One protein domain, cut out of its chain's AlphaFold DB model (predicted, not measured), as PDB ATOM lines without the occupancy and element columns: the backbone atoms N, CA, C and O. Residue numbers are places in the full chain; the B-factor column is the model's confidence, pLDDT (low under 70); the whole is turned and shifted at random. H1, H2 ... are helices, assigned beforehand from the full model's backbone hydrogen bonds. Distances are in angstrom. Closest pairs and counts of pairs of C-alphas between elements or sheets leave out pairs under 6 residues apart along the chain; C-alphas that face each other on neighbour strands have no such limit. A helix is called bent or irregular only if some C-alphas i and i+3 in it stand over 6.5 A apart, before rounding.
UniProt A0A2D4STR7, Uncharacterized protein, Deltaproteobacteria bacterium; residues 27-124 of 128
ATOM      1  N   PRO A  27      45.631  -4.607  29.543       92.94
ATOM      2  CA  PRO A  27      46.419  -3.771  30.453       92.94
ATOM      3  C   PRO A  27      46.098  -2.268  30.309       92.94
ATOM      4  O   PRO A  27      45.623  -1.848  29.250       92.94
ATOM      5  N   PRO A  28      46.422  -1.427  31.314       95.12
ATOM      6  CA  PRO A  28      46.305   0.024  31.187       95.12
ATOM      7  C   PRO A  28      47.070   0.567  29.972       95.12
ATOM      8  O   PRO A  28      48.166   0.092  29.646       95.12
ATOM      9  N   LEU A  29      46.515   1.585  29.308       97.62
ATOM     10  CA  LEU A  29      47.184   2.234  28.180       97.62
ATOM     11  C   LEU A  29      48.436   2.972  28.660       97.62
ATOM     12  O   LEU A  29      48.427   3.691  29.656       97.62
ATOM     13  N   SER A  30      49.526   2.808  27.923       97.50
ATOM     14  CA  SER A  30      50.826   3.409  28.193       97.50
ATOM     15  C   SER A  30      51.448   3.907  26.895       97.50
ATOM     16  O   SER A  30      51.025   3.542  25.794       97.50
ATOM     17  N   TYR A  31      52.503   4.717  27.008       98.12
ATOM     18  CA  TYR A  31      53.266   5.121  25.830       98.12
ATOM     19  C   TYR A  31      53.816   3.905  25.066       98.12
ATOM     20  O   TYR A  31      53.742   3.861  23.843       98.12
ATOM     21  N   ALA A  32      54.296   2.881  25.778       97.94
ATOM     22  CA  ALA A  32      54.923   1.712  25.168       97.94
ATOM     23  C   ALA A  32      53.941   0.785  24.429       97.94
ATOM     24  O   ALA A  32      54.317   0.211  23.411       97.94
ATOM     25  N   ASN A  33      52.711   0.614  24.932       97.69
ATOM     26  CA  ASN A  33      51.742  -0.322  24.342       97.69
ATOM     27  C   ASN A  33      50.740   0.329  23.371       97.69
ATOM     28  O   ASN A  33      50.162  -0.384  22.556       97.69
ATOM     29  N   PHE A  34      50.544   1.648  23.441       98.50
ATOM     30  CA  PHE A  34      49.542   2.359  22.646       98.50
ATOM     31  C   PHE A  34      50.054   3.718  22.164       98.50
ATOM     32  O   PHE A  34      50.136   3.957  20.958       98.50
ATOM     33  N   GLY A  35      50.448   4.592  23.096       98.25
ATOM     34  CA  GLY A  35      50.687   6.008  22.812       98.25
ATOM     35  C   GLY A  35      51.719   6.253  21.715       98.25
ATOM     36  O   GLY A  35      51.478   7.054  20.816       98.25
ATOM     37  N   LYS A  36      52.837   5.517  21.724       98.44
ATOM     38  CA  LYS A  36      53.871   5.653  20.698       98.44
ATOM     39  C   LYS A  36      53.334   5.332  19.305       98.44
ATOM     40  O   LYS A  36      53.545   6.111  18.386       98.44
ATOM     41  N   GLY A  37      52.628   4.210  19.156       98.31
ATOM     42  CA  GLY A  37      52.073   3.803  17.864       98.31
ATOM     43  C   GLY A  37      51.066   4.822  17.331       98.31
ATOM     44  O   GLY A  37      51.118   5.180  16.158       98.31
ATOM     45  N   TYR A  38      50.210   5.345  18.211       98.44
ATOM     46  CA  TYR A  38      49.242   6.376  17.850       98.44
ATOM     47  C   TYR A  38      49.923   7.678  17.394       98.44
ATOM     48  O   TYR A  38      49.602   8.201  16.326       98.44
ATOM     49  N   ILE A  39      50.890   8.187  18.168       98.44
ATOM     50  CA  ILE A  39      51.628   9.421  17.849       98.44
ATOM     51  C   ILE A  39      52.442   9.266  16.557       98.44
ATOM     52  O   ILE A  39      52.408  10.152  15.698       98.44
ATOM     53  N   ASP A  40      53.122   8.132  16.380       97.56
ATOM     54  CA  ASP A  40      53.894   7.832  15.171       97.56
ATOM     55  C   ASP A  40      53.004   7.839  13.920       97.56
ATOM     56  O   ASP A  40      53.389   8.377  12.882       97.56
ATOM     57  N   PHE A  41      51.807   7.256  14.014       97.12
ATOM     58  CA  PHE A  41      50.921   7.101  12.867       97.12
ATOM     59  C   PHE A  41      50.149   8.383  12.529       97.12
ATOM     60  O   PHE A  41      50.069   8.765  11.361       97.12
ATOM     61  N   HIS A  42      49.599   9.072  13.532       97.75
ATOM     62  CA  HIS A  42      48.704  10.210  13.302       97.75
ATOM     63  C   HIS A  42      49.378  11.581  13.391       97.75
ATOM     64  O   HIS A  42      48.822  12.552  12.875       97.75
ATOM     65  N   CYS A  43      50.542  11.700  14.036       97.75
ATOM     66  CA  CYS A  43      51.103  13.009  14.385       97.75
ATOM     67  C   CYS A  43      52.484  13.267  13.765       97.75
ATOM     68  O   CYS A  43      52.708  14.334  13.187       97.75
ATOM     69  N   ILE A  44      53.396  12.292  13.828       96.44
ATOM     70  CA  ILE A  44      54.805  12.440  13.405       96.44
ATOM     71  C   ILE A  44      54.960  12.833  11.932       96.44
ATOM     72  O   ILE A  44      55.910  13.534  11.589       96.44
ATOM     73  N   GLY A  45      54.014  12.458  11.064       95.56
ATOM     74  CA  GLY A  45      54.048  12.827   9.643       95.56
ATOM     75  C   GLY A  45      54.099  14.340   9.381       95.56
ATOM     76  O   GLY A  45      54.532  14.752   8.310       95.56
ATOM     77  N   CYS A  46      53.685  15.168  10.347       97.38
ATOM     78  CA  CYS A  46      53.786  16.633  10.287       97.38
ATOM     79  C   CYS A  46      54.561  17.234  11.476       97.38
ATOM     80  O   CYS A  46      55.171  18.291  11.329       97.38
ATOM     81  N   HIS A  47      54.547  16.576  12.639       98.06
ATOM     82  CA  HIS A  47      55.112  17.063  13.903       98.06
ATOM     83  C   HIS A  47      56.368  16.288  14.314       98.06
ATOM     84  O   HIS A  47      56.410  15.650  15.366       98.06
ATOM     85  N   SER A  48      57.387  16.303  13.459       97.88
ATOM     86  CA  SER A  48      58.672  15.673  13.754       97.88
ATOM     87  C   SER A  48      59.827  16.558  13.332       97.88
ATOM     88  O   SER A  48      59.787  17.152  12.252       97.88
ATOM     89  N   VAL A  49      60.887  16.576  14.145       97.44
ATOM     90  CA  VAL A  49      62.137  17.310  13.871       97.44
ATOM     91  C   VAL A  49      62.760  16.946  12.519       97.44
ATOM     92  O   VAL A  49      63.420  17.773  11.899       97.44
ATOM     93  N   GLU A  50      62.483  15.740  12.021       96.94
ATOM     94  CA  GLU A  50      62.974  15.233  10.734       96.94
ATOM     95  C   GLU A  50      62.170  15.759   9.531       96.94
ATOM     96  O   GLU A  50      62.574  15.585   8.380       96.94
ATOM     97  N   ILE A  51      61.014  16.391   9.769       97.06
ATOM     98  CA  ILE A  51      60.157  16.941   8.717       97.06
ATOM     99  C   ILE A  51      60.516  18.415   8.496       97.06
ATOM    100  O   ILE A  51      60.274  19.249   9.381       97.06
ATOM    101  N   PRO A  52      61.055  18.779   7.315       96.69
ATOM    102  CA  PRO A  52      61.369  20.166   7.002       96.69
ATOM    103  C   PRO A  52      60.087  20.997   6.905       96.69
ATOM    104  O   PRO A  52      59.038  20.487   6.512       96.69
ATOM    105  N   GLU A  53      60.187  22.297   7.190       96.31
ATOM    106  CA  GLU A  53      59.051  23.235   7.249       96.31
ATOM    107  C   GLU A  53      58.089  23.114   6.053       96.31
ATOM    108  O   GLU A  53      56.873  23.066   6.220       96.31
ATOM    109  N   THR A  54      58.632  22.971   4.842       97.00
ATOM    110  CA  THR A  54      57.857  22.869   3.595       97.00
ATOM    111  C   THR A  54      56.963  21.630   3.501       97.00
ATOM    112  O   THR A  54      56.035  21.622   2.697       97.00
ATOM    113  N   HIS A  55      57.212  20.598   4.309       95.50
ATOM    114  CA  HIS A  55      56.472  19.332   4.309       95.50
ATOM    115  C   HIS A  55      55.580  19.156   5.547       95.50
ATOM    116  O   HIS A  55      54.887  18.151   5.662       95.50
ATOM    117  N   ARG A  56      55.539  20.142   6.453       96.56
ATOM    118  CA  ARG A  56      54.789  20.075   7.718       96.56
ATOM    119  C   ARG A  56      53.285  20.330   7.601       96.56
ATOM    120  O   ARG A  56      52.586  20.306   8.607       96.56
ATOM    121  N   VAL A  57      52.770  20.629   6.406       94.69
ATOM    122  CA  VAL A  57      51.333  20.900   6.170       94.69
ATOM    123  C   VAL A  57      50.783  21.979   7.129       94.69
ATOM    124  O   VAL A  57      49.656  21.916   7.614       94.69
ATOM    125  N   GLY A  58      51.610  22.985   7.432       94.38
ATOM    126  CA  GLY A  58      51.277  24.070   8.357       94.38
ATOM    127  C   GLY A  58      51.568  23.796   9.838       94.38
ATOM    128  O   GLY A  58      51.332  24.688  10.654       94.38
ATOM    129  N   ALA A  59      52.093  22.622  10.213       97.00
ATOM    130  CA  ALA A  59      52.617  22.407  11.560       97.00
ATOM    131  C   ALA A  59      53.859  23.299  11.804       97.00
ATOM    132  O   ALA A  59      54.771  23.315  10.973       97.00
ATOM    133  N   PRO A  60      53.917  24.061  12.915       96.44
ATOM    134  CA  PRO A  60      55.049  24.943  13.197       96.44
ATOM    135  C   PRO A  60      56.350  24.173  13.436       96.44
ATOM    136  O   PRO A  60      56.326  23.054  13.951       96.44
ATOM    137  N   LEU A  61      57.490  24.798  13.129       96.75
ATOM    138  CA  LEU A  61      58.797  24.329  13.599       96.75
ATOM    139  C   LEU A  61      58.865  24.393  15.133       96.75
ATOM    140  O   LEU A  61      58.357  25.340  15.733       96.75
ATOM    141  N   GLY A  62      59.492  23.394  15.759       96.25
ATOM    142  CA  GLY A  62      59.627  23.293  17.216       96.25
ATOM    143  C   GLY A  62      58.394  22.748  17.945       96.25
ATOM    144  O   GLY A  62      58.439  22.567  19.158       96.25
ATOM    145  N   VAL A  63      57.294  22.472  17.233       98.06
ATOM    146  CA  VAL A  63      56.157  21.698  17.758       98.06
ATOM    147  C   VAL A  63      56.295  20.274  17.237       98.06
ATOM    148  O   VAL A  63      55.738  19.923  16.194       98.06
ATOM    149  N   ASP A  64      57.096  19.492  17.948       98.19
ATOM    150  CA  ASP A  64      57.536  18.150  17.575       98.19
ATOM    151  C   ASP A  64      57.093  17.136  18.629       98.19
ATOM    152  O   ASP A  64      56.948  17.515  19.786       98.19
ATOM    153  N   PHE A  65      56.852  15.877  18.240       98.31
ATOM    154  CA  PHE A  65      56.346  14.810  19.125       98.31
ATOM    155  C   PHE A  65      57.194  13.527  19.061       98.31
ATOM    156  O   PHE A  65      56.678  12.417  19.197       98.31
ATOM    157  N   ASN A  66      58.496  13.666  18.792       97.62
ATOM    158  CA  ASN A  66      59.420  12.550  18.559       97.62
ATOM    159  C   ASN A  66      59.620  11.657  19.789       97.62
ATOM    160  O   ASN A  66      59.906  10.465  19.647       97.62
ATOM    161  N   THR A  67      59.485  12.223  20.982       97.94
ATOM    162  CA  THR A  67      59.682  11.541  22.259       97.94
ATOM    163  C   THR A  67      58.446  11.638  23.145       97.94
ATOM    164  O   THR A  67      57.520  12.409  22.896       97.94
ATOM    165  N   TYR A  68      58.419  10.844  24.214       98.25
ATOM    166  CA  TYR A  68      57.347  10.954  25.195       98.25
ATOM    167  C   TYR A  68      57.420  12.260  26.003       98.25
ATOM    168  O   TYR A  68      56.380  12.828  26.326       98.25
ATOM    169  N   ASP A  69      58.623  12.786  26.248       98.00
ATOM    170  CA  ASP A  69      58.794  14.090  26.899       98.00
ATOM    171  C   ASP A  69      58.217  15.224  26.051       98.00
ATOM    172  O   ASP A  69      57.569  16.122  26.594       98.00
ATOM    173  N   ASP A  70      58.358  15.142  24.725       98.19
ATOM    174  CA  ASP A  70      57.725  16.080  23.798       98.19
ATOM    175  C   ASP A  70      56.193  16.022  23.893       98.19
ATOM    176  O   ASP A  70      55.521  17.054  23.937       98.19
ATOM    177  N   VAL A  71      55.626  14.812  23.976       98.44
ATOM    178  CA  VAL A  71      54.181  14.620  24.167       98.44
ATOM    179  C   VAL A  71      53.730  15.232  25.489       98.44
ATOM    180  O   VAL A  71      52.742  15.960  25.513       98.44
ATOM    181  N   LEU A  72      54.457  14.990  26.582       98.31
ATOM    182  CA  LEU A  72      54.156  15.593  27.879       98.31
ATOM    183  C   LEU A  72      54.301  17.120  27.837       98.31
ATOM    184  O   LEU A  72      53.546  17.834  28.494       98.31
ATOM    185  N   HIS A  73      55.286  17.651  27.112       98.00
ATOM    186  CA  HIS A  73      55.484  19.093  26.956       98.00
ATOM    187  C   HIS A  73      54.300  19.740  26.222       98.00
ATOM    188  O   HIS A  73      53.784  20.766  26.661       98.00
ATOM    189  N   TRP A  74      53.809  19.100  25.159       98.31
ATOM    190  CA  TRP A  74      52.724  19.612  24.322       98.31
ATOM    191  C   TRP A  74      51.330  19.055  24.650       98.31
ATOM    192  O   TRP A  74      50.394  19.318  23.894       98.31
ATOM    193  N   ALA A  75      51.157  18.319  25.753       98.25
ATOM    194  CA  ALA A  75      49.948  17.539  26.048       98.25
ATOM    195  C   ALA A  75      48.645  18.348  25.920       98.25
ATOM    196  O   ALA A  75      47.714  17.915  25.247       98.25
ATOM    197  N   GLU A  76      48.605  19.565  26.466       97.69
ATOM    198  CA  GLU A  76      47.436  20.457  26.381       97.69
ATOM    199  C   GLU A  76      47.104  20.854  24.935       97.69
ATOM    200  O   GLU A  76      45.944  20.922  24.532       97.69
ATOM    201  N   ARG A  77      48.131  21.102  24.114       97.50
ATOM    202  CA  ARG A  77      47.966  21.466  22.699       97.50
ATOM    203  C   ARG A  77      47.551  20.264  21.859       97.50
ATOM    204  O   ARG A  77      46.757  20.434  20.935       97.50
ATOM    205  N   ILE A  78      48.077  19.085  22.182       98.00
ATOM    206  CA  ILE A  78      47.688  17.811  21.581       98.00
ATOM    207  C   ILE A  78      46.210  17.535  21.884       98.00
ATOM    208  O   ILE A  78      45.433  17.328  20.953       98.00
ATOM    209  N   GLU A  79      45.799  17.626  23.151       97.69
ATOM    210  CA  GLU A  79      44.410  17.438  23.581       97.69
ATOM    211  C   GLU A  79      43.471  18.428  22.878       97.69
ATOM    212  O   GLU A  79      42.511  18.023  22.223       97.69
ATOM    213  N   ALA A  80      43.796  19.723  22.905       96.88
ATOM    214  CA  ALA A  80      42.961  20.780  22.332       96.88
ATOM    215  C   ALA A  80      42.759  20.701  20.812       96.88
ATOM    216  O   ALA A  80      41.885  21.380  20.271       96.88
ATOM    217  N   ARG A  81      43.597  19.953  20.088       96.31
ATOM    218  CA  ARG A  81      43.573  19.912  18.617       96.31
ATOM    219  C   ARG A  81      43.260  18.530  18.058       96.31
ATOM    220  O   ARG A  81      42.725  18.462  16.949       96.31
ATOM    221  N   GLY A  82      43.609  17.479  18.796       96.19
ATOM    222  CA  GLY A  82      43.515  16.079  18.384       96.19
ATOM    223  C   GLY A  82      42.471  15.257  19.138       96.19
ATOM    224  O   GLY A  82      42.396  14.058  18.896       96.19
ATOM    225  N   THR A  83      41.685  15.860  20.038       96.06
ATOM    226  CA  THR A  83      40.630  15.170  20.802       96.06
ATOM    227  C   THR A  83      39.315  15.936  20.801       96.06
ATOM    228  O   THR A  83      39.274  17.095  20.383       96.06
ATOM    229  N   ARG A  84      38.260  15.305  21.330       94.75
ATOM    230  CA  ARG A  84      36.971  15.949  21.611       94.75
ATOM    231  C   ARG A  84      36.821  16.462  23.035       94.75
ATOM    232  O   ARG A  84      35.786  17.037  23.349       94.75
ATOM    233  N   ILE A  85      37.838  16.316  23.886       90.44
ATOM    234  CA  ILE A  85      37.747  16.685  25.308       90.44
ATOM    235  C   ILE A  85      37.411  18.176  25.475       90.44
ATOM    236  O   ILE A  85      36.592  18.533  26.320       90.44
ATOM    237  N   TYR A  86      37.973  19.044  24.623       86.44
ATOM    238  CA  TYR A  86      37.653  20.480  24.613       86.44
ATOM    239  C   TYR A  86      36.698  20.921  23.503       86.44
ATOM    240  O   TYR A  86      36.062  21.970  23.627       86.44
ATOM    241  N   SER A  87      36.642  20.204  22.380       87.75
ATOM    242  CA  SER A  87      35.866  20.633  21.217       87.75
ATOM    243  C   SER A  87      35.421  19.461  20.363       87.75
ATOM    244  O   SER A  87      36.242  18.667  19.928       87.75
ATOM    245  N   GLU A  88      34.146  19.443  19.983       87.50
ATOM    246  CA  GLU A  88      33.614  18.496  18.993       87.50
ATOM    247  C   GLU A  88      34.299  18.608  17.615       87.50
ATOM    248  O   GLU A  88      34.208  17.699  16.789       87.50
ATOM    249  N   ILE A  89      34.981  19.728  17.339       89.12
ATOM    250  CA  ILE A  89      35.706  19.947  16.087       89.12
ATOM    251  C   ILE A  89      37.177  19.591  16.284       89.12
ATOM    252  O   ILE A  89      37.987  20.395  16.749       89.12
ATOM    253  N   ILE A  90      37.535  18.399  15.826       93.38
ATOM    254  CA  ILE A  90      38.921  17.943  15.775       93.38
ATOM    255  C   ILE A  90      39.579  18.532  14.534       93.38
ATOM    256  O   ILE A  90      39.068  18.426  13.421       93.38
ATOM    257  N   THR A  91      40.726  19.176  14.726       94.00
ATOM    258  CA  THR A  91      41.420  19.909  13.652       94.00
ATOM    259  C   THR A  91      42.745  19.276  13.256       94.00
ATOM    260  O   THR A  91      43.369  19.740  12.303       94.00
ATOM    261  N   MET A  92      43.183  18.247  13.983       96.38
ATOM    262  CA  MET A  92      44.366  17.463  13.670       96.38
ATOM    263  C   MET A  92      44.058  15.964  13.725       96.38
ATOM    264  O   MET A  92      43.373  15.525  14.647       96.38
ATOM    265  N   PRO A  93      44.615  15.168  12.801       95.88
ATOM    266  CA  PRO A  93      45.392  15.582  11.627       95.88
ATOM    267  C   PRO A  93      44.513  16.150  10.483       95.88
ATOM    268  O   PRO A  93      43.349  15.775  10.346       95.88
ATOM    269  N   PRO A  94      45.057  17.033   9.619       92.12
ATOM    270  CA  PRO A  94      44.283  17.738   8.585       92.12
ATOM    271  C   PRO A  94      43.833  16.844   7.414       92.12
ATOM    272  O   PRO A  94      42.918  17.209   6.681       92.12
ATOM    273  N   GLY A  95      44.473  15.685   7.221       85.44
ATOM    274  CA  GLY A  95      44.209  14.754   6.114       85.44
ATOM    275  C   GLY A  95      43.152  13.681   6.396       85.44
ATOM    276  O   GLY A  95      42.972  12.790   5.570       85.44
ATOM    277  N   GLY A  96      42.474  13.752   7.542       82.69
ATOM    278  CA  GLY A  96      41.618  12.679   8.047       82.69
ATOM    279  C   GLY A  96      42.268  11.996   9.247       82.69
ATOM    280  O   GLY A  96      43.424  11.583   9.188       82.69
ATOM    281  N   GLY A  97      41.527  11.970  10.352       88.62
ATOM    282  CA  GLY A  97      41.998  11.552  11.667       88.62
ATOM    283  C   GLY A  97      41.876  10.060  11.972       88.62
ATOM    284  O   GLY A  97      41.539   9.273  11.085       88.62
ATOM    285  N   PRO A  98      42.155   9.678  13.230       94.88
ATOM    286  CA  PRO A  98      41.854   8.342  13.752       94.88
ATOM    287  C   PRO A  98      40.384   7.960  13.541       94.88
ATOM    288  O   PRO A  98      39.502   8.815  13.400       94.88
ATOM    289  N   THR A  99      40.095   6.663  13.591       95.62
ATOM    290  CA  THR A  99      38.718   6.189  13.769       95.62
ATOM    291  C   THR A  99      38.162   6.626  15.131       95.62
ATOM    292  O   THR A  99      38.914   6.928  16.056       95.62
ATOM    293  N   ASN A 100      36.834   6.617  15.301       94.81
ATOM    294  CA  ASN A 100      36.219   6.976  16.589       94.81
ATOM    295  C   ASN A 100      36.732   6.120  17.757       94.81
ATOM    296  O   ASN A 100      36.957   6.659  18.833       94.81
ATOM    297  N   SER A 101      36.958   4.822  17.535       94.94
ATOM    298  CA  SER A 101      37.460   3.918  18.575       94.94
ATOM    299  C   SER A 101      38.918   4.211  18.939       94.94
ATOM    300  O   SER A 101      39.255   4.248  20.118       94.94
ATOM    301  N   GLU A 102      39.781   4.477  17.953       96.75
ATOM    302  CA  GLU A 102      41.170   4.889  18.216       96.75
ATOM    303  C   GLU A 102      41.223   6.224  18.960       96.75
ATOM    304  O   GLU A 102      42.042   6.406  19.859       96.75
ATOM    305  N   LEU A 103      40.322   7.141  18.615       96.19
ATOM    306  CA  LEU A 103      40.204   8.434  19.264       96.19
ATOM    307  C   LEU A 103      39.732   8.322  20.719       96.19
ATOM    308  O   LEU A 103      40.287   8.990  21.583       96.19
ATOM    309  N   GLU A 104      38.768   7.450  21.015       95.19
ATOM    310  CA  GLU A 104      38.345   7.156  22.393       95.19
ATOM    311  C   GLU A 104      39.500   6.567  23.222       95.19
ATOM    312  O   GLU A 104      39.715   6.953  24.374       95.19
ATOM    313  N   MET A 105      40.299   5.670  22.631       97.06
ATOM    314  CA  MET A 105      41.505   5.151  23.282       97.06
ATOM    315  C   MET A 105      42.553   6.247  23.500       97.06
ATOM    316  O   MET A 105      43.218   6.263  24.533       97.06
ATOM    317  N   PHE A 106      42.688   7.180  22.560       97.75
ATOM    318  CA  PHE A 106      43.604   8.308  22.677       97.75
ATOM    319  C   PHE A 106      43.196   9.294  23.773       97.75
ATOM    320  O   PHE A 106      44.031   9.677  24.589       97.75
ATOM    321  N   GLU A 107      41.912   9.637  23.841       96.94
ATOM    322  CA  GLU A 107      41.316  10.457  24.901       96.94
ATOM    323  C   GLU A 107      41.534   9.819  26.281       96.94
ATOM    324  O   GLU A 107      41.980  10.481  27.224       96.94
ATOM    325  N   SER A 108      41.308   8.507  26.379       96.88
ATOM    326  CA  SER A 108      41.597   7.732  27.585       96.88
ATOM    327  C   SER A 108      43.082   7.748  27.946       96.88
ATOM    328  O   SER A 108      43.441   8.041  29.085       96.88
ATOM    329  N   TRP A 109      43.973   7.491  26.987       98.00
ATOM    330  CA  TRP A 109      45.412   7.489  27.237       98.00
ATOM    331  C   TRP A 109      45.921   8.857  27.709       98.00
ATOM    332  O   TRP A 109      46.685   8.920  28.676       98.00
ATOM    333  N   LEU A 110      45.467   9.951  27.090       97.94
ATOM    334  CA  LEU A 110      45.819  11.304  27.522       97.94
ATOM    335  C   LEU A 110      45.373  11.552  28.965       97.94
ATOM    336  O   LEU A 110      46.192  11.918  29.809       97.94
ATOM    337  N   THR A 111      44.105  11.271  29.259       96.38
ATOM    338  CA  THR A 111      43.498  11.522  30.573       96.38
ATOM    339  C   THR A 111      44.135  10.678  31.677       96.38
ATOM    340  O   THR A 111      44.416  11.174  32.764       96.38
ATOM    341  N   CYS A 112      44.365   9.393  31.411       96.12
ATOM    342  CA  CYS A 112      44.689   8.412  32.444       96.12
ATOM    343  C   CYS A 112      46.192   8.137  32.580       96.12
ATOM    344  O   CYS A 112      46.626   7.661  33.627       96.12
ATOM    345  N   ALA A 113      46.993   8.412  31.544       96.12
ATOM    346  CA  ALA A 113      48.435   8.164  31.568       96.12
ATOM    347  C   ALA A 113      49.267   9.438  31.386       96.12
ATOM    348  O   ALA A 113      50.229   9.625  32.128       96.12
ATOM    349  N   VAL A 114      48.914  10.314  30.440       97.81
ATOM    350  CA  VAL A 114      49.743  11.484  30.092       97.81
ATOM    351  C   VAL A 114      49.582  12.612  31.108       97.81
ATOM    352  O   VAL A 114      50.576  13.049  31.687       97.81
ATOM    353  N   PHE A 115      48.357  13.069  31.379       97.06
ATOM    354  CA  PHE A 115      48.126  14.196  32.291       97.06
ATOM    355  C   PHE A 115      48.561  13.942  33.740       97.06
ATOM    356  O   PHE A 115      49.199  14.833  34.302       97.06
ATOM    357  N   PRO A 116      48.340  12.756  34.342       95.75
ATOM    358  CA  PRO A 116      48.866  12.469  35.675       95.75
ATOM    359  C   PRO A 116      50.394  12.576  35.739       95.75
ATOM    360  O   PRO A 116      50.938  13.112  36.699       95.75
ATOM    361  N   GLN A 117      51.098  12.118  34.700       96.00
ATOM    362  CA  GLN A 117      52.561  12.197  34.641       96.00
ATOM    363  C   GLN A 117      53.053  13.622  34.371       96.00
ATOM    364  O   GLN A 117      54.020  14.054  34.993       96.00
ATOM    365  N   LYS A 118      52.366  14.378  33.504       96.75
ATOM    366  CA  LYS A 118      52.636  15.808  33.301       96.75
ATOM    367  C   LYS A 118      52.475  16.582  34.607       96.75
ATOM    368  O   LYS A 118      53.356  17.359  34.936       96.75
ATOM    369  N   GLN A 119      51.406  16.340  35.367       95.31
ATOM    370  CA  GLN A 119      51.180  17.016  36.644       95.31
ATOM    371  C   GLN A 119      52.311  16.734  37.639       95.31
ATOM    372  O   GLN A 119      52.787  17.656  38.288       95.31
ATOM    373  N   VAL A 120      52.766  15.480  37.748       94.50
ATOM    374  CA  VAL A 120      53.921  15.138  38.596       94.50
ATOM    375  C   VAL A 120      55.167  15.908  38.151       94.50
ATOM    376  O   VAL A 120      55.787  16.563  38.981       94.50
ATOM    377  N   ARG A 121      55.485  15.897  36.851       91.00
ATOM    378  CA  ARG A 121      56.643  16.614  36.296       91.00
ATOM    379  C   ARG A 121      56.574  18.120  36.549       91.00
ATOM    380  O   ARG A 121      57.577  18.730  36.897       91.00
ATOM    381  N   ASP A 122      55.410  18.718  36.327       90.50
ATOM    382  CA  ASP A 122      55.235  20.160  36.464       90.50
ATOM    383  C   ASP A 122      55.362  20.572  37.947       90.50
ATOM    384  O   ASP A 122      56.008  21.573  38.234       90.50
ATOM    385  N   ASN A 123      54.878  19.750  38.890       88.88
ATOM    386  CA  ASN A 123      55.067  19.977  40.330       88.88
ATOM    387  C   ASN A 123      56.538  19.852  40.776       88.88
ATOM    388  O   ASN A 123      56.965  20.571  41.671       88.88
ATOM    389  N   GLU A 124      57.319  18.941  40.182       81.62
ATOM    390  CA  GLU A 124      58.752  18.782  40.490       81.62
ATOM    391  C   GLU A 124      59.597  19.973  39.997       81.62
ATOM    392  O   GLU A 124      60.646  20.262  40.566       81.62
TER     393      GLU A 124
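What this domain is: This is residues 27 to 124 of the 128 residues of an uncharacterized protein of Deltaproteobacteria bacterium (UniProt A0A2D4STR7). Three helices set steeply to one another, their centres in a triangle, make a rounded body: the long, gently bent H3 runs along one side, H2 crosses it near the bend, and H1 stands beside its first arm. A long loop, residues 43 to 67, reaches out on the side away from H3b. The printed part has 98 residues, with named helices H1, H2 and H3 in that order and no named strand. It is all helix and compact, with a radius of gyration of the C-alphas of 13.0 A and spans of 37 by 32 by 24 A.

Where its parts are: H3, residues 100 to 124, was assigned as one helix by its hydrogen bonds but is bent, C-alphas 112 and 115 being 6.7 A apart. Its arms are H3a, residues 100 to 112, 18.0 A from C-alpha 100 at (36.219, 6.976, 16.589), and H3b, residues 115 to 124, 14.2 A, ending with C-alpha 124 at (58.752, 18.782, 40.490). H2, residues 68 to 82, is 16.2 A long and irregular, C-alphas 73 and 76 being 8.2 A apart. H1, residues 31 to 42, is 14.3 A long and irregular, C-alphas 33 and 36 being 7.3 A apart.

How they stand to each other: H3a and H3b stand at a shallow tilt of 27 degrees. H2 touches H3b with residues 72 to 75 alone, closest at C-alphas of Leu 72 and Lys 118, 5.6 A, at a steep tilt of 52 degrees, opposite ways. H1 and H3a only just touch, with 3 pairs of C-alphas within 8 A, closest at Gly 35 and Trp 109, 7.0 A. H1 and H3b are apart. O i to N i+4 pairs are within hydrogen-bond range throughout H3a and H3b, in 6 of 8 in H1 and 9 of 11 in H2.

The domain as a whole: The C-alphas of Pro 27 and Thr 54, the two farthest apart, are 39.5 A apart. Both links, H1 to H2 and H2 to H3, are long. The printed part has no cut, and no printed residue is under 70 in pLDDT.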